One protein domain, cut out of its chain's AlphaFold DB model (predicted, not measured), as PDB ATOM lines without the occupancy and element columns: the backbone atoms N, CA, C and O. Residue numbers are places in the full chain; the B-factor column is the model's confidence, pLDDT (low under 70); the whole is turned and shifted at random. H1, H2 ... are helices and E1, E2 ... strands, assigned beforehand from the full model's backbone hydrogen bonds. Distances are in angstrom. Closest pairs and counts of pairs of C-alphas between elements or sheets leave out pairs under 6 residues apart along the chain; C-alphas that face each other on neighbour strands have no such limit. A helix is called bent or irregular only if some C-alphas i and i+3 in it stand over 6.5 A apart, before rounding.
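Overview. This is residues 57 to 180 of the 284 residues of an uncharacterized protein of Cycloclasticus sp (UniProt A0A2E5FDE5). A hairpin of two strands, E3 and E4, lies near the middle of the domain; H2 packs on E4, and the long helix H4 crosses H2 on the side away from the hairpin. On another side H3 lies between this hairpin and a second small sheet, E1 and E2, with H1 alongside H3. The printed part has 124 residues, with four named helices and four named strands in the order E1, H1, H2, E2, H3, E3, E4, H4. Both sheets are antiparallel, and the class is mixed, helices and strands. The whole is compact and rounded, with a radius of gyration of the C-alphas of 14.1 A and spans of 37 by 30 by 26 A.

Along the chain. E3 is residues 136 to 141, 16.1 A long, and E4 is residues 146 to 151, 16.9 A. E1, residues 62 to 66, begins with C-alpha 62 at (114.464, 145.041, 83.244) and measures 13.4 A; E2, residues 118 to 123, measures 13.1 A. H3 is residues 124 to 132, 12.5 A. H1, residues 74 to 85, 17.6 A, is irregular, but only just: C-alphas 81 and 84 are 7.0 A apart. H2, residues 99 to 108, 17.4 A, is irregular, with C-alphas 101 and 104 7.1 A apart. H4, residues 161 to 179, is the longest helix at 26.8 A and ends with C-alpha 179 at (112.859, 131.198, 110.007).

Arrangement. E3 and E4 form an antiparallel hairpin at 151 degrees, with N 139 and O 148 within hydrogen-bond range at 2.7 A. The closest C-alphas of H2 and E4 are those of Gln 104 and Tyr 149, 5.0 A apart. H4 touches H2 with residues 163 to 171 alone, the same way at a steep tilt of 57 degrees; their closest C-alphas, of Tyr 105 and Lys 168, are 5.2 A apart. The closest C-alphas of H3 and E3 are those of Ile 129 and Pro 138, 6.5 A apart. The closest C-alphas of H3 and E1 are those of Ile 63 and Leu 124, 6.1 A apart. E1 and E2 are antiparallel at 171 degrees, with N 63 and O 122 within hydrogen-bond range at 2.9 A. H1 and H3 are close but not clearly touching, with the C-alphas of Val 74 and Leu 131 closest at 7.2 A, at a shallow tilt of 7 degrees, opposite ways. H1 touches H2 with residues 74 to 76 alone, about perpendicular at 89 degrees; the C-alphas of Gly 75 and Leu 108 are closest at 3.9 A. Every O i to N i+4 pair is within hydrogen-bond range in H3 and H4, against 6 of 8 in H1 and 1 of 6 in H2, where 4 of 7 O i to N i+3 pairs are within range.

Size, cuts and confidence. The two C-alphas farthest apart, of Asp 96 and Ser 121, are 39.5 A from each other. The printed part has no cut. The link from H1 to H2, residues 86 to 98, is long; its residues 88 to 89 pair in parallel with residues 146 to 147 of E4. The mean pLDDT of the printed part is 85.0, and residues 92 to 101 and 176 to 180 are under 70.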
ATOM      1  N   ASP A  57     114.538 134.901  78.135       90.44
ATOM      2  CA  ASP A  57     115.654 134.917  79.075       90.44
ATOM      3  C   ASP A  57     115.332 135.865  80.234       90.44
ATOM      4  O   ASP A  57     115.519 137.082  80.164       90.44
ATOM      5  N   LEU A  58     114.873 135.275  81.336       91.44
ATOM      6  CA  LEU A  58     114.461 135.999  82.536       91.44
ATOM      7  C   LEU A  58     115.584 136.872  83.123       91.44
ATOM      8  O   LEU A  58     115.286 137.876  83.768       91.44
ATOM      9  N   LEU A  59     116.861 136.551  82.875       92.06
ATOM     10  CA  LEU A  59     117.998 137.350  83.352       92.06
ATOM     11  C   LEU A  59     118.128 138.690  82.613       92.06
ATOM     12  O   LEU A  59     118.768 139.610  83.124       92.06
ATOM     13  N   LYS A  60     117.494 138.828  81.441       93.12
ATOM     14  CA  LYS A  60     117.405 140.082  80.676       93.12
ATOM     15  C   LYS A  60     116.203 140.941  81.058       93.12
ATOM     16  O   LYS A  60     116.025 142.014  80.487       93.12
ATOM     17  N   SER A  61     115.392 140.500  82.019       92.06
ATOM     18  CA  SER A  61     114.279 141.298  82.532       92.06
ATOM     19  C   SER A  61     114.793 142.615  83.098       92.06
ATOM     20  O   SER A  61     115.710 142.618  83.919       92.06
ATOM     21  N   ILE A  62     114.197 143.725  82.666       93.00
ATOM     22  CA  ILE A  62     114.464 145.041  83.244       93.00
ATOM     23  C   ILE A  62     113.795 145.085  84.615       93.00
ATOM     24  O   ILE A  62     112.611 144.765  84.737       93.00
ATOM     25  N   ILE A  63     114.561 145.460  85.635       91.94
ATOM     26  CA  ILE A  63     114.082 145.500  87.013       91.94
ATOM     27  C   ILE A  63     113.832 146.939  87.476       91.94
ATOM     28  O   ILE A  63     114.550 147.874  87.105       91.94
ATOM     29  N   ASP A  64     112.811 147.083  88.314       91.69
ATOM     30  CA  ASP A  64     112.519 148.268  89.117       91.69
ATOM     31  C   ASP A  64     112.150 147.769  90.518       91.69
ATOM     32  O   ASP A  64     111.013 147.372  90.786       91.69
ATOM     33  N   ILE A  65     113.173 147.618  91.363       89.00
ATOM     34  CA  ILE A  65     113.044 146.989  92.678       89.00
ATOM     35  C   ILE A  65     113.612 147.913  93.746       89.00
ATOM     36  O   ILE A  65     114.761 148.357  93.685       89.00
ATOM     37  N   GLN A  66     112.802 148.119  94.784       93.62
ATOM     38  CA  GLN A  66     113.213 148.735  96.034       93.62
ATOM     39  C   GLN A  66     113.242 147.677  97.138       93.62
ATOM     40  O   GLN A  66     112.216 147.086  97.483       93.62
ATOM     41  N   VAL A  67     114.432 147.435  97.685       91.81
ATOM     42  CA  VAL A  67     114.656 146.498  98.787       91.81
ATOM     43  C   VAL A  67     114.162 147.135 100.093       91.81
ATOM     44  O   VAL A  67     114.654 148.208 100.464       91.81
ATOM     45  N   PRO A  68     113.219 146.499 100.810       93.12
ATOM     46  CA  PRO A  68     112.689 147.025 102.061       93.12
ATOM     47  C   PRO A  68     113.755 147.218 103.150       93.12
ATOM     48  O   PRO A  68     114.744 146.485 103.202       93.12
ATOM     49  N   GLU A  69     113.539 148.170 104.061       89.25
ATOM     50  CA  GLU A  69     114.508 148.521 105.114       89.25
ATOM     51  C   GLU A  69     114.811 147.367 106.075       89.25
ATOM     52  O   GLU A  69     115.940 147.252 106.550       89.25
ATOM     53  N   GLN A  70     113.846 146.468 106.297       88.06
ATOM     54  CA  GLN A  70     114.042 145.278 107.129       88.06
ATOM     55  C   GLN A  70     115.112 144.321 106.586       88.06
ATOM     56  O   GLN A  70     115.641 143.504 107.334       88.06
ATOM     57  N   ILE A  71     115.435 144.413 105.294       90.31
ATOM     58  CA  ILE A  71     116.509 143.642 104.679       90.31
ATOM     59  C   ILE A  71     117.783 144.478 104.760       90.31
ATOM     60  O   ILE A  71     117.920 145.506 104.091       90.31
ATOM     61  N   THR A  72     118.706 144.045 105.612       91.69
ATOM     62  CA  THR A  72     119.956 144.759 105.905       91.69
ATOM     63  C   THR A  72     121.172 144.144 105.231       91.69
ATOM     64  O   THR A  72     122.186 144.823 105.115       91.69
ATOM     65  N   THR A  73     121.093 142.896 104.769       93.88
ATOM     66  CA  THR A  73     122.226 142.168 104.185       93.88
ATOM     67  C   THR A  73     122.109 142.023 102.672       93.88
ATOM     68  O   THR A  73     121.010 141.989 102.111       93.88
ATOM     69  N   VAL A  74     123.252 141.906 101.993       94.75
ATOM     70  CA  VAL A  74     123.321 141.651 100.547       94.75
ATOM     71  C   VAL A  74     122.672 140.311 100.211       94.75
ATOM     72  O   VAL A  74     121.920 140.226  99.244       94.75
ATOM     73  N   GLY A  75     122.885 139.274 101.024       92.56
ATOM     74  CA  GLY A  75     122.248 137.979 100.797       92.56
ATOM     75  C   GLY A  75     120.726 138.032 100.931       92.56
ATOM     76  O   GLY A  75     120.018 137.430 100.123       92.56
ATOM     77  N   GLY A  76     120.201 138.793 101.898       91.50
ATOM     78  CA  GLY A  76     118.762 139.032 102.007       91.50
ATOM     79  C   GLY A  76     118.210 139.812 100.809       91.50
ATOM     80  O   GLY A  76     117.132 139.498 100.306       91.50
ATOM     81  N   ALA A  77     118.969 140.790 100.308       93.25
ATOM     82  CA  ALA A  77     118.601 141.555  99.119       93.25
ATOM     83  C   ALA A  77     118.550 140.674  97.865       93.25
ATOM     84  O   ALA A  77     117.621 140.798  97.072       93.25
ATOM     85  N   LEU A  78     119.507 139.753  97.714       94.06
ATOM     86  CA  LEU A  78     119.543 138.778  96.622       94.06
ATOM     87  C   LEU A  78     118.341 137.825  96.665       94.06
ATOM     88  O   LEU A  78     117.715 137.596  95.632       94.06
ATOM     89  N   ASP A  79     117.977 137.315  97.845       92.75
ATOM     90  CA  ASP A  79     116.781 136.477  98.034       92.75
ATOM     91  C   ASP A  79     115.502 137.214  97.601       92.75
ATOM     92  O   ASP A  79     114.669 136.670  96.874       92.75
ATOM     93  N   TYR A  80     115.381 138.483  98.001       92.56
ATOM     94  CA  TYR A  80     114.251 139.339  97.646       92.56
ATOM     95  C   TYR A  80     114.200 139.657  96.146       92.56
ATOM     96  O   TYR A  80     113.138 139.558  95.535       92.56
ATOM     97  N   LEU A  81     115.346 139.994  95.548       93.44
ATOM     98  CA  LEU A  81     115.493 140.325  94.129       93.44
ATOM     99  C   LEU A  81     115.127 139.147  93.217       93.44
ATOM    100  O   LEU A  81     114.487 139.345  92.189       93.44
ATOM    101  N   LEU A  82     115.551 137.930  93.568       93.00
ATOM    102  CA  LEU A  82     115.427 136.751  92.705       93.00
ATOM    103  C   LEU A  82     114.027 136.126  92.725       93.00
ATOM    104  O   LEU A  82     113.587 135.558  91.719       93.00
ATOM    105  N   ARG A  83     113.307 136.263  93.845       90.50
ATOM    106  CA  ARG A  83     112.006 135.625  94.086       90.50
ATOM    107  C   ARG A  83     110.952 135.894  92.995       90.50
ATOM    108  O   ARG A  83     110.332 134.922  92.562       90.50
ATOM    109  N   PRO A  84     110.743 137.133  92.498       89.50
ATOM    110  CA  PRO A  84     109.748 137.411  91.455       89.50
ATOM    111  C   PRO A  84     110.058 136.745  90.108       89.50
ATOM    112  O   PRO A  84     109.146 136.483  89.330       89.50
ATOM    113  N   TYR A  85     111.333 136.448  89.839       90.44
ATOM    114  CA  TYR A  85     111.800 135.868  88.575       90.44
ATOM    115  C   TYR A  85     111.943 134.342  88.637       90.44
ATOM    116  O   TYR A  85     112.426 133.723  87.690       90.44
ATOM    117  N   GLY A  86     111.544 133.717  89.751       89.19
ATOM    118  CA  GLY A  86     111.624 132.268  89.929       89.19
ATOM    119  C   GLY A  86     113.053 131.733  90.041       89.19
ATOM    120  O   GLY A  86     113.263 130.539  89.818       89.19
ATOM    121  N   PHE A  87     114.018 132.597  90.368       91.88
ATOM    122  CA  PHE A  87     115.364 132.189  90.748       91.88
ATOM    123  C   PHE A  87     115.489 132.095  92.268       91.88
ATOM    124  O   PHE A  87     114.756 132.745  93.015       91.88
ATOM    125  N   GLN A  88     116.442 131.291  92.726       91.56
ATOM    126  CA  GLN A  88     116.751 131.114  94.141       91.56
ATOM    127  C   GLN A  88     118.252 131.271  94.374       91.56
ATOM    128  O   GLN A  88     119.067 130.973  93.500       91.56
ATOM    129  N   LEU A  89     118.633 131.755  95.553       89.50
ATOM    130  CA  LEU A  89     120.035 131.774  95.951       89.50
ATOM    131  C   LEU A  89     120.452 130.349  96.332       89.50
ATOM    132  O   LEU A  89     119.820 129.737  97.192       89.50
ATOM    133  N   ASP A  90     121.499 129.823  95.697       85.62
ATOM    134  CA  ASP A  90     122.036 128.514  96.056       85.62
ATOM    135  C   ASP A  90     122.796 128.628  97.380       85.62
ATOM    136  O   ASP A  90     123.788 129.353  97.484       85.62
ATOM    137  N   VAL A  91     122.284 127.939  98.390       74.75
ATOM    138  CA  VAL A  91     122.889 127.777  99.722       74.75
ATOM    139  C   VAL A  91     123.100 126.295 100.044       74.75
ATOM    140  O   VAL A  91     123.416 125.937 101.176       74.75
ATOM    141  N   SER A  92     122.900 125.423  99.051       64.06
ATOM    142  CA  SER A  92     123.036 123.977  99.192       64.06
ATOM    143  C   SER A  92     124.519 123.617  99.239       64.06
ATOM    144  O   SER A  92     125.228 123.758  98.246       64.06
ATOM    145  N   HIS A  93     124.985 123.095 100.371       55.50
ATOM    146  CA  HIS A  93     126.252 122.372 100.421       55.50
ATOM    147  C   HIS A  93     125.981 120.932  99.980       55.50
ATOM    148  O   HIS A  93     125.587 120.095 100.795       55.50
ATOM    149  N   GLU A  94     126.120 120.625  98.689       47.81
ATOM    150  CA  GLU A  94     126.214 119.218  98.292       47.81
ATOM    151  C   GLU A  94     127.543 118.670  98.843       47.81
ATOM    152  O   GLU A  94     128.609 119.233  98.612       47.81
ATOM    153  N   VAL A  95     127.457 117.596  99.635       46.19
ATOM    154  CA  VAL A  95     128.518 117.050 100.512       46.19
ATOM    155  C   VAL A  95     129.776 116.575  99.748       46.19
ATOM    156  O   VAL A  95     130.792 116.288 100.372       46.19
ATOM    157  N   ASP A  96     129.737 116.551  98.413       44.50
ATOM    158  CA  ASP A  96     130.806 116.055  97.535       44.50
ATOM    159  C   ASP A  96     131.478 117.134  96.654       44.50
ATOM    160  O   ASP A  96     132.378 116.809  95.875       44.50
ATOM    161  N   GLU A  97     131.103 118.417  96.756       44.31
ATOM    162  CA  GLU A  97     131.780 119.493  96.011       44.31
ATOM    163  C   GLU A  97     132.942 120.109  96.820       44.31
ATOM    164  O   GLU A  97     132.843 120.350  98.020       44.31
ATOM    165  N   GLN A  98     134.076 120.334  96.149       45.56
ATOM    166  CA  GLN A  98     135.353 120.811  96.702       45.56
ATOM    167  C   GLN A  98     135.226 122.052  97.624       45.56
ATOM    168  O   GLN A  98     134.344 122.877  97.413       45.56
ATOM    169  N   PRO A  99     136.157 122.275  98.578       50.34
ATOM    170  CA  PRO A  99     136.120 123.366  99.574       50.34
ATOM    171  C   PRO A  99     136.163 124.816  99.031       50.34
ATOM    172  O   PRO A  99     136.232 125.760  99.808       50.34
ATOM    173  N   GLU A 100     136.080 125.024  97.717       52.62
ATOM    174  CA  GLU A 100     135.945 126.342  97.069       52.62
ATOM    175  C   GLU A 100     134.509 126.916  97.188       52.62
ATOM    176  O   GLU A 100     134.214 128.010  96.712       52.62
ATOM    177  N   VAL A 101     133.588 126.174  97.814       57.81
ATOM    178  CA  VAL A 101     132.136 126.435  97.821       57.81
ATOM    179  C   VAL A 101     131.701 127.489  98.854       57.81
ATOM    180  O   VAL A 101     130.642 128.091  98.684       57.81
ATOM    181  N   ASP A 102     132.517 127.785  99.871       71.44
ATOM    182  CA  ASP A 102     132.113 128.646 100.998       71.44
ATOM    183  C   ASP A 102     132.450 130.144 100.807       71.44
ATOM    184  O   ASP A 102     132.188 130.976 101.674       71.44
ATOM    185  N   GLU A 103     132.998 130.540  99.654       86.12
ATOM    186  CA  GLU A 103     133.413 131.935  99.414       86.12
ATOM    187  C   GLU A 103     132.218 132.889  99.310       86.12
ATOM    188  O   GLU A 103     132.314 134.067  99.654       86.12
ATOM    189  N   GLN A 104     131.073 132.379  98.853       90.25
ATOM    190  CA  GLN A 104     129.847 133.152  98.678       90.25
ATOM    191  C   GLN A 104     129.371 133.792  99.984       90.25
ATOM    192  O   GLN A 104     128.873 134.918  99.951       90.25
ATOM    193  N   TYR A 105     129.526 133.110 101.123       90.88
ATOM    194  CA  TYR A 105     128.993 133.583 102.405       90.88
ATOM    195  C   TYR A 105     129.609 134.911 102.835       90.88
ATOM    196  O   TYR A 105     128.895 135.742 103.394       90.88
ATOM    197  N   LEU A 106     130.867 135.173 102.458       91.75
ATOM    198  CA  LEU A 106     131.525 136.462 102.679       91.75
ATOM    199  C   LEU A 106     130.762 137.628 102.049       91.75
ATOM    200  O   LEU A 106     130.772 138.714 102.610       91.75
ATOM    201  N   LEU A 107     130.112 137.423 100.897       93.12
ATOM    202  CA  LEU A 107     129.270 138.434 100.254       93.12
ATOM    203  C   LEU A 107     127.904 138.535 100.939       93.12
ATOM    204  O   LEU A 107     127.388 139.636 101.114       93.12
ATOM    205  N   LEU A 108     127.306 137.396 101.298       92.12
ATOM    206  CA  LEU A 108     125.922 137.342 101.774       92.12
ATOM    207  C   LEU A 108     125.717 138.063 103.107       92.12
ATOM    208  O   LEU A 108     124.673 138.691 103.285       92.12
ATOM    209  N   VAL A 109     126.704 137.996 104.005       93.12
ATOM    210  CA  VAL A 109     126.649 138.644 105.326       93.12
ATOM    211  C   VAL A 109     126.911 140.151 105.277       93.12
ATOM    212  O   VAL A 109     126.597 140.856 106.236       93.12
ATOM    213  N   LEU A 110     127.448 140.681 104.171       93.31
ATOM    214  CA  LEU A 110     127.735 142.113 104.065       93.31
ATOM    215  C   LEU A 110     126.458 142.938 104.177       93.31
ATOM    216  O   LEU A 110     125.409 142.573 103.648       93.31
ATOM    217  N   THR A 111     126.569 144.104 104.810       94.56
ATOM    218  CA  THR A 111     125.479 145.078 104.849       94.56
ATOM    219  C   THR A 111     125.189 145.597 103.445       94.56
ATOM    220  O   THR A 111     126.103 145.986 102.716       94.56
ATOM    221  N   LEU A 112     123.912 145.630 103.077       94.25
ATOM    222  CA  LEU A 112     123.441 146.200 101.826       94.25
ATOM    223  C   LEU A 112     123.683 147.720 101.826       94.25
ATOM    224  O   LEU A 112     123.102 148.424 102.653       94.25
ATOM    225  N   PRO A 113     124.501 148.257 100.903       94.31
ATOM    226  CA  PRO A 113     124.694 149.697 100.790       94.31
ATOM    227  C   PRO A 113     123.415 150.405 100.328       94.31
ATOM    228  O   PRO A 113     122.717 149.911  99.445       94.31
ATOM    229  N   GLU A 114     123.165 151.616 100.833       91.88
ATOM    230  CA  GLU A 114     122.000 152.430 100.447       91.88
ATOM    231  C   GLU A 114     121.836 152.619  98.923       91.88
ATOM    232  O   GLU A 114     120.724 152.437  98.427       91.88
ATOM    233  N   PRO A 115     122.898 152.872  98.123       93.00
ATOM    234  CA  PRO A 115     122.758 152.956  96.666       93.00
ATOM    235  C   PRO A 115     122.270 151.660  96.005       93.00
ATOM    236  O   PRO A 115     121.717 151.710  94.914       93.00
ATOM    237  N   HIS A 116     122.478 150.505  96.643       92.62
ATOM    238  CA  HIS A 116     122.044 149.199  96.140       92.62
ATOM    239  C   HIS A 116     120.647 148.806  96.640       92.62
ATOM    240  O   HIS A 116     120.126 147.773  96.223       92.62
ATOM    241  N   ARG A 117     120.015 149.611  97.508       93.38
ATOM    242  CA  ARG A 117     118.617 149.388  97.913       93.38
ATOM    243  C   ARG A 117     117.629 149.643  96.786       93.38
ATOM    244  O   ARG A 117     116.548 149.065  96.803       93.38
ATOM    245  N   LYS A 118     117.973 150.514  95.840       93.69
ATOM    246  CA  LYS A 118     117.107 150.887  94.725       93.69
ATOM    247  C   LYS A 118     117.799 150.549  93.412       93.69
ATOM    248  O   LYS A 118     118.772 151.200  93.039       93.69
ATOM    249  N   LEU A 119     117.308 149.515  92.738       92.00
ATOM    250  CA  LEU A 119     117.857 149.034  91.475       92.00
ATOM    251  C   LEU A 119     116.831 149.295  90.377       92.00
ATOM    252  O   LEU A 119     115.801 148.629  90.305       92.00
ATOM    253  N   GLU A 120     117.121 150.295  89.550       91.62
ATOM    254  CA  GLU A 120     116.238 150.772  88.487       91.62
ATOM    255  C   GLU A 120     116.942 150.701  87.134       91.62
ATOM    256  O   GLU A 120     118.140 150.974  87.026       91.62
ATOM    257  N   SER A 121     116.170 150.418  86.081       90.69
ATOM    258  CA  SER A 121     116.608 150.555  84.680       90.69
ATOM    259  C   SER A 121     117.838 149.718  84.300       90.69
ATOM    260  O   SER A 121     118.591 150.087  83.400       90.69
ATOM    261  N   MET A 122     118.041 148.581  84.964       93.31
ATOM    262  CA  MET A 122     119.083 147.606  84.632       93.31
ATOM    263  C   MET A 122     118.484 146.209  84.494       93.31
ATOM    264  O   MET A 122     117.358 145.967  84.932       93.31
ATOM    265  N   THR A 123     119.214 145.289  83.865       95.25
ATOM    266  CA  THR A 123     118.759 143.898  83.763       95.25
ATOM    267  C   THR A 123     118.949 143.160  85.087       95.25
ATOM    268  O   THR A 123     119.788 143.542  85.908       95.25
ATOM    269  N   LEU A 124     118.214 142.065  85.291       94.88
ATOM    270  CA  LEU A 124     118.423 141.182  86.439       94.88
ATOM    271  C   LEU A 124     119.877 140.674  86.504       94.88
ATOM    272  O   LEU A 124     120.468 140.644  87.581       94.88
ATOM    273  N   MET A 125     120.486 140.341  85.362       95.12
ATOM    274  CA  MET A 125     121.907 139.978  85.290       95.12
ATOM    275  C   MET A 125     122.822 141.114  85.764       95.12
ATOM    276  O   MET A 125     123.713 140.888  86.584       95.12
ATOM    277  N   ASP A 126     122.605 142.337  85.278       95.50
ATOM    278  CA  ASP A 126     123.424 143.495  85.656       95.50
ATOM    279  C   ASP A 126     123.278 143.825  87.142       95.50
ATOM    280  O   ASP A 126     124.263 144.164  87.799       95.50
ATOM    281  N   ALA A 127     122.077 143.662  87.697       95.38
ATOM    282  CA  ALA A 127     121.825 143.794  89.125       95.38
ATOM    283  C   ALA A 127     122.629 142.769  89.940       95.38
ATOM    284  O   ALA A 127     123.297 143.137  90.908       95.38
ATOM    285  N   LEU A 128     122.646 141.501  89.514       95.31
ATOM    286  CA  LEU A 128     123.445 140.450  90.155       95.31
ATOM    287  C   LEU A 128     124.950 140.733  90.087       95.31
ATOM    288  O   LEU A 128     125.665 140.533  91.074       95.31
ATOM    289  N   ILE A 129     125.436 141.227  88.947       95.75
ATOM    290  CA  ILE A 129     126.833 141.650  88.785       95.75
ATOM    291  C   ILE A 129     127.139 142.849  89.692       95.75
ATOM    292  O   ILE A 129     128.187 142.880  90.335       95.75
ATOM    293  N   THR A 130     126.221 143.812  89.780       94.69
ATOM    294  CA  THR A 130     126.370 145.025  90.599       94.69
ATOM    295  C   THR A 130     126.441 144.688  92.087       94.69
ATOM    296  O   THR A 130     127.340 145.174  92.773       94.69
ATOM    297  N   LEU A 131     125.565 143.802  92.573       93.88
ATOM    298  CA  LEU A 131     125.558 143.352  93.970       93.88
ATOM    299  C   LEU A 131     126.810 142.544  94.341       93.88
ATOM    300  O   LEU A 131     127.318 142.701  95.447       93.88
ATOM    301  N   GLY A 132     127.349 141.735  93.420       92.19
ATOM    302  CA  GLY A 132     128.627 141.034  93.622       92.19
ATOM    303  C   GLY A 132     129.863 141.939  93.520       92.19
ATOM    304  O   GLY A 132     130.955 141.585  93.979       92.19
ATOM    305  N   GLY A 133     129.707 143.121  92.922       92.19
ATOM    306  CA  GLY A 133     130.774 144.088  92.726       92.19
ATOM    307  C   GLY A 133     131.941 143.544  91.892       92.19
ATOM    308  O   GLY A 133     131.793 142.712  90.996       92.19
ATOM    309  N   LYS A 134     133.148 144.048  92.174       91.00
ATOM    310  CA  LYS A 134     134.368 143.629  91.461       91.00
ATOM    311  C   LYS A 134     134.934 142.307  91.971       91.00
ATOM    312  O   LYS A 134     135.642 141.645  91.221       91.00
ATOM    313  N   SER A 135     134.652 141.961  93.223       91.25
ATOM    314  CA  SER A 135     135.283 140.835  93.910       91.25
ATOM    315  C   SER A 135     134.596 139.514  93.603       91.25
ATOM    316  O   SER A 135     135.278 138.501  93.519       91.25
ATOM    317  N   PHE A 136     133.280 139.514  93.380       93.56
ATOM    318  CA  PHE A 136     132.519 138.295  93.124       93.56
ATOM    319  C   PHE A 136     131.981 138.237  91.690       93.56
ATOM    320  O   PHE A 136     131.833 139.249  90.995       93.56
ATOM    321  N   ARG A 137     131.715 137.019  91.217       92.69
ATOM    322  CA  ARG A 137     131.014 136.748  89.957       92.69
ATOM    323  C   ARG A 137     129.795 135.856  90.217       92.69
ATOM    324  O   ARG A 137     129.947 134.871  90.940       92.69
ATOM    325  N   PRO A 138     128.619 136.164  89.647       92.25
ATOM    326  CA  PRO A 138     127.481 135.262  89.720       92.25
ATOM    327  C   PRO A 138     127.703 134.064  88.784       92.25
ATOM    328  O   PRO A 138     128.116 134.216  87.633       92.25
ATOM    329  N   LEU A 139     127.418 132.870  89.285       90.38
ATOM    330  CA  LEU A 139     127.348 131.615  88.552       90.38
ATOM    331  C   LEU A 139     125.889 131.166  88.560       90.38
ATOM    332  O   LEU A 139     125.285 130.985  89.617       90.38
ATOM    333  N   ILE A 140     125.323 131.015  87.370       89.25
ATOM    334  CA  ILE A 140     123.903 130.751  87.196       89.25
ATOM    335  C   ILE A 140     123.733 129.295  86.787       89.25
ATOM    336  O   ILE A 140     124.301 128.854  85.787       89.25
ATOM    337  N   ASN A 141     122.918 128.564  87.538       86.44
ATOM    338  CA  ASN A 141     122.440 127.251  87.146       86.44
ATOM    339  C   ASN A 141     121.074 127.411  86.456       86.44
ATOM    340  O   ASN A 141     120.071 127.611  87.142       86.44
ATOM    341  N   PRO A 142     120.987 127.309  85.117       83.38
ATOM    342  CA  PRO A 142     119.724 127.502  84.402       83.38
ATOM    343  C   PRO A 142     118.715 126.371  84.652       83.38
ATOM    344  O   PRO A 142     117.516 126.583  84.490       83.38
ATOM    345  N   VAL A 143     119.182 125.182  85.057       85.00
ATOM    346  CA  VAL A 143     118.334 124.004  85.301       85.00
ATOM    347  C   VAL A 143     117.641 124.118  86.653       85.00
ATOM    348  O   VAL A 143     116.422 123.989  86.732       85.00
ATOM    349  N   LYS A 144     118.412 124.395  87.713       84.25
ATOM    350  CA  LYS A 144     117.878 124.604  89.070       84.25
ATOM    351  C   LYS A 144     117.318 126.021  89.269       84.25
ATOM    352  O   LYS A 144     116.705 126.282  90.296       84.25
ATOM    353  N   ARG A 145     117.548 126.928  88.308       87.69
ATOM    354  CA  ARG A 145     117.342 128.382  88.446       87.69
ATOM    355  C   ARG A 145     117.955 128.901  89.745       87.69
ATOM    356  O   ARG A 145     117.352 129.695  90.461       87.69
ATOM    357  N   SER A 146     119.163 128.428  90.047       89.75
ATOM    358  CA  SER A 146     119.913 128.863  91.218       89.75
ATOM    359  C   SER A 146     121.019 129.836  90.825       89.75
ATOM    360  O   SER A 146     121.590 129.748  89.733       89.75
ATOM    361  N   VAL A 147     121.295 130.795  91.699       91.38
ATOM    362  CA  VAL A 147     122.413 131.729  91.569       91.38
ATOM    363  C   VAL A 147     123.352 131.489  92.735       91.38
ATOM    364  O   VAL A 147     122.925 131.514  93.887       91.38
ATOM    365  N   ARG A 148     124.629 131.284  92.436       90.19
ATOM    366  CA  ARG A 148     125.705 131.237  93.427       90.19
ATOM    367  C   ARG A 148     126.756 132.284  93.092       90.19
ATOM    368  O   ARG A 148     126.835 132.728  91.951       90.19
ATOM    369  N   TYR A 149     127.569 132.679  94.056       92.38
ATOM    370  CA  TYR A 149     128.683 133.591  93.824       92.38
ATOM    371  C   TYR A 149     130.007 132.869  94.009       92.38
ATOM    372  O   TYR A 149     130.143 131.990  94.851       92.38
ATOM    373  N   GLN A 150     130.986 133.263  93.207       89.69
ATOM    374  CA  GLN A 150     132.361 132.808  93.343       89.69
ATOM    375  C   GLN A 150     133.284 134.013  93.430       89.69
ATOM    376  O   GLN A 150     133.048 135.023  92.748       89.69
ATOM    377  N   LEU A 151     134.329 133.917  94.247       90.94
ATOM    378  CA  LEU A 151     135.342 134.953  94.322       90.94
ATOM    379  C   LEU A 151     136.140 134.986  93.012       90.94
ATOM    380  O   LEU A 151     136.443 133.963  92.397       90.94
ATOM    381  N   ARG A 152     136.451 136.185  92.528       90.25
ATOM    382  CA  ARG A 152     137.299 136.350  91.347       90.25
ATOM    383  C   ARG A 152     138.758 136.099  91.707       90.25
ATOM    384  O   ARG A 152     139.219 136.423  92.802       90.25
ATOM    385  N   GLU A 153     139.505 135.606  90.727       86.44
ATOM    386  CA  GLU A 153     140.953 135.449  90.835       86.44
ATOM    387  C   GLU A 153     141.620 136.767  91.267       86.44
ATOM    388  O   GLU A 153     141.266 137.852  90.799       86.44
ATOM    389  N   GLY A 154     142.578 136.674  92.193       86.06
ATOM    390  CA  GLY A 154     143.294 137.826  92.756       86.06
ATOM    391  C   GLY A 154     142.685 138.420  94.032       86.06
ATOM    392  O   GLY A 154     143.379 139.153  94.733       86.06
ATOM    393  N   PHE A 155     141.444 138.070  94.390       87.31
ATOM    394  CA  PHE A 155     140.828 138.517  95.647       87.31
ATOM    395  C   PHE A 155     140.962 137.517  96.800       87.31
ATOM    396  O   PHE A 155     140.682 137.886  97.935       87.31
ATOM    397  N   GLY A 156     141.463 136.301  96.549       82.94
ATOM    398  CA  GLY A 156     141.651 135.271  97.584       82.94
ATOM    399  C   GLY A 156     142.546 135.700  98.754       82.94
ATOM    400  O   GLY A 156     142.400 135.196  99.855       82.94
ATOM    401  N   GLN A 157     143.423 136.693  98.567       86.56
ATOM    402  CA  GLN A 157     144.223 137.264  99.661       86.56
ATOM    403  C   GLN A 157     143.392 138.011 100.724       86.56
ATOM    404  O   GLN A 157     143.907 138.300 101.799       86.56
ATOM    405  N   PHE A 158     142.146 138.367 100.403       84.62
ATOM    406  CA  PHE A 158     141.202 139.044 101.295       84.62
ATOM    407  C   PHE A 158     140.115 138.099 101.828       84.62
ATOM    408  O   PHE A 158     139.158 138.568 102.434       84.62
ATOM    409  N   ALA A 159     140.221 136.800 101.538       82.88
ATOM    410  CA  ALA A 159     139.254 135.786 101.923       82.88
ATOM    411  C   ALA A 159     140.000 134.635 102.602       82.88
ATOM    412  O   ALA A 159     140.523 133.733 101.946       82.88
ATOM    413  N   THR A 160     140.093 134.697 103.928       85.06
ATOM    414  CA  THR A 160     140.710 133.629 104.718       85.06
ATOM    415  C   THR A 160     139.687 132.521 104.969       85.06
ATOM    416  O   THR A 160     138.519 132.802 105.223       85.06
ATOM    417  N   ALA A 161     140.119 131.255 104.980       82.81
ATOM    418  CA  ALA A 161     139.230 130.119 105.255       82.81
ATOM    419  C   ALA A 161     138.478 130.245 106.597       82.81
ATOM    420  O   ALA A 161     137.327 129.841 106.705       82.81
ATOM    421  N   GLU A 162     139.111 130.846 107.609       83.06
ATOM    422  CA  GLU A 162     138.483 131.106 108.909       83.06
ATOM    423  C   GLU A 162     137.350 132.143 108.809       83.06
ATOM    424  O   GLU A 162     136.275 131.937 109.361       83.06
ATOM    425  N   GLU A 163     137.550 133.220 108.044       85.81
ATOM    426  CA  GLU A 163     136.532 134.257 107.819       85.81
ATOM    427  C   GLU A 163     135.333 133.706 107.038       85.81
ATOM    428  O   GLU A 163     134.191 134.059 107.325       85.81
ATOM    429  N   MET A 164     135.586 132.811 106.078       84.94
ATOM    430  CA  MET A 164     134.546 132.144 105.291       84.94
ATOM    431  C   MET A 164     133.657 131.256 106.166       84.94
ATOM    432  O   MET A 164     132.434 131.318 106.051       84.94
ATOM    433  N   GLU A 165     134.256 130.476 107.070       85.12
ATOM    434  CA  GLU A 165     133.500 129.617 107.984       85.12
ATOM    435  C   GLU A 165     132.678 130.449 108.977       85.12
ATOM    436  O   GLU A 165     131.501 130.166 109.191       85.12
ATOM    437  N   VAL A 166     133.251 131.528 109.525       87.56
ATOM    438  CA  VAL A 166     132.512 132.450 110.405       87.56
ATOM    439  C   VAL A 166     131.334 133.089 109.667       87.56
ATOM    440  O   VAL A 166     130.218 133.076 110.184       87.56
ATOM    441  N   ALA A 167     131.544 133.588 108.445       87.88
ATOM    442  CA  ALA A 167     130.480 134.187 107.639       87.88
ATOM    443  C   ALA A 167     129.377 133.176 107.285       87.88
ATOM    444  O   ALA A 167     128.194 133.517 107.252       87.88
ATOM    445  N   LYS A 168     129.745 131.917 107.039       86.25
ATOM    446  CA  LYS A 168     128.796 130.830 106.790       86.25
ATOM    447  C   LYS A 168     127.939 130.536 108.014       86.25
ATOM    448  O   LYS A 168     126.718 130.470 107.876       86.25
ATOM    449  N   GLN A 169     128.547 130.410 109.194       85.56
ATOM    450  CA  GLN A 169     127.798 130.222 110.441       85.56
ATOM    451  C   GLN A 169     126.880 131.418 110.714       85.56
ATOM    452  O   GLN A 169     125.693 131.224 110.940       85.56
ATOM    453  N   GLU A 170     127.381 132.649 110.575       87.94
ATOM    454  CA  GLU A 170     126.570 133.856 110.765       87.94
ATOM    455  C   GLU A 170     125.370 133.898 109.806       87.94
ATOM    456  O   GLU A 170     124.253 134.216 110.210       87.94
ATOM    457  N   TRP A 171     125.567 133.546 108.536       85.56
ATOM    458  CA  TRP A 171     124.481 133.481 107.563       85.56
ATOM    459  C   TRP A 171     123.435 132.412 107.910       85.56
ATOM    460  O   TRP A 171     122.231 132.666 107.790       85.56
ATOM    461  N   LEU A 172     123.879 131.221 108.323       83.81
ATOM    462  CA  LEU A 172     122.990 130.131 108.731       83.81
ATOM    463  C   LEU A 172     122.204 130.513 109.986       83.81
ATOM    464  O   LEU A 172     120.982 130.374 109.980       83.81
ATOM    465  N   ASP A 173     122.867 131.099 110.981       83.31
ATOM    466  CA  ASP A 173     122.235 131.633 112.187       83.31
ATOM    467  C   ASP A 173     121.211 132.716 111.828       83.31
ATOM    468  O   ASP A 173     120.083 132.682 112.309       83.31
ATOM    469  N   GLN A 174     121.534 133.654 110.930       75.06
ATOM    470  CA  GLN A 174     120.590 134.683 110.473       75.06
ATOM    471  C   GLN A 174     119.368 134.084 109.759       75.06
ATOM    472  O   GLN A 174     118.239 134.540 109.970       75.06
ATOM    473  N   LYS A 175     119.561 133.060 108.916       72.25
ATOM    474  CA  LYS A 175     118.460 132.341 108.252       72.25
ATOM    475  C   LYS A 175     117.638 131.534 109.252       72.25
ATOM    476  O   LYS A 175     116.414 131.507 109.113       72.25
ATOM    477  N   GLU A 176     118.258 130.942 110.268       61.28
ATOM    478  CA  GLU A 176     117.566 130.274 111.371       61.28
ATOM    479  C   GLU A 176     116.781 131.294 112.203       61.28
ATOM    480  O   GLU A 176     115.596 131.109 112.407       61.28
ATOM    481  N   ILE A 177     117.348 132.450 112.559       54.47
ATOM    482  CA  ILE A 177     116.661 133.535 113.288       54.47
ATOM    483  C   ILE A 177     115.506 134.141 112.474       54.47
ATOM    484  O   ILE A 177     114.508 134.561 113.049       54.47
ATOM    485  N   THR A 178     115.619 134.185 111.144       52.59
ATOM    486  CA  THR A 178     114.554 134.679 110.248       52.59
ATOM    487  C   THR A 178     113.480 133.613 109.974       52.59
ATOM    488  O   THR A 178     112.355 133.956 109.609       52.59
ATOM    489  N   SER A 179     113.805 132.323 110.135       46.41
ATOM    490  CA  SER A 179     112.859 131.198 110.007       46.41
ATOM    491  C   SER A 179     112.276 130.735 111.347       46.41
ATOM    492  O   SER A 179     111.201 130.134 111.378       46.41
ATOM    493  N   LEU A 180     112.925 131.079 112.455       35.41
ATOM    494  CA  LEU A 180     112.378 131.070 113.798       35.41
ATOM    495  C   LEU A 180     111.472 132.303 113.942       35.41
ATOM    496  O   LEU A 180     111.878 133.415 113.606       35.41
TER     497      LEU A 180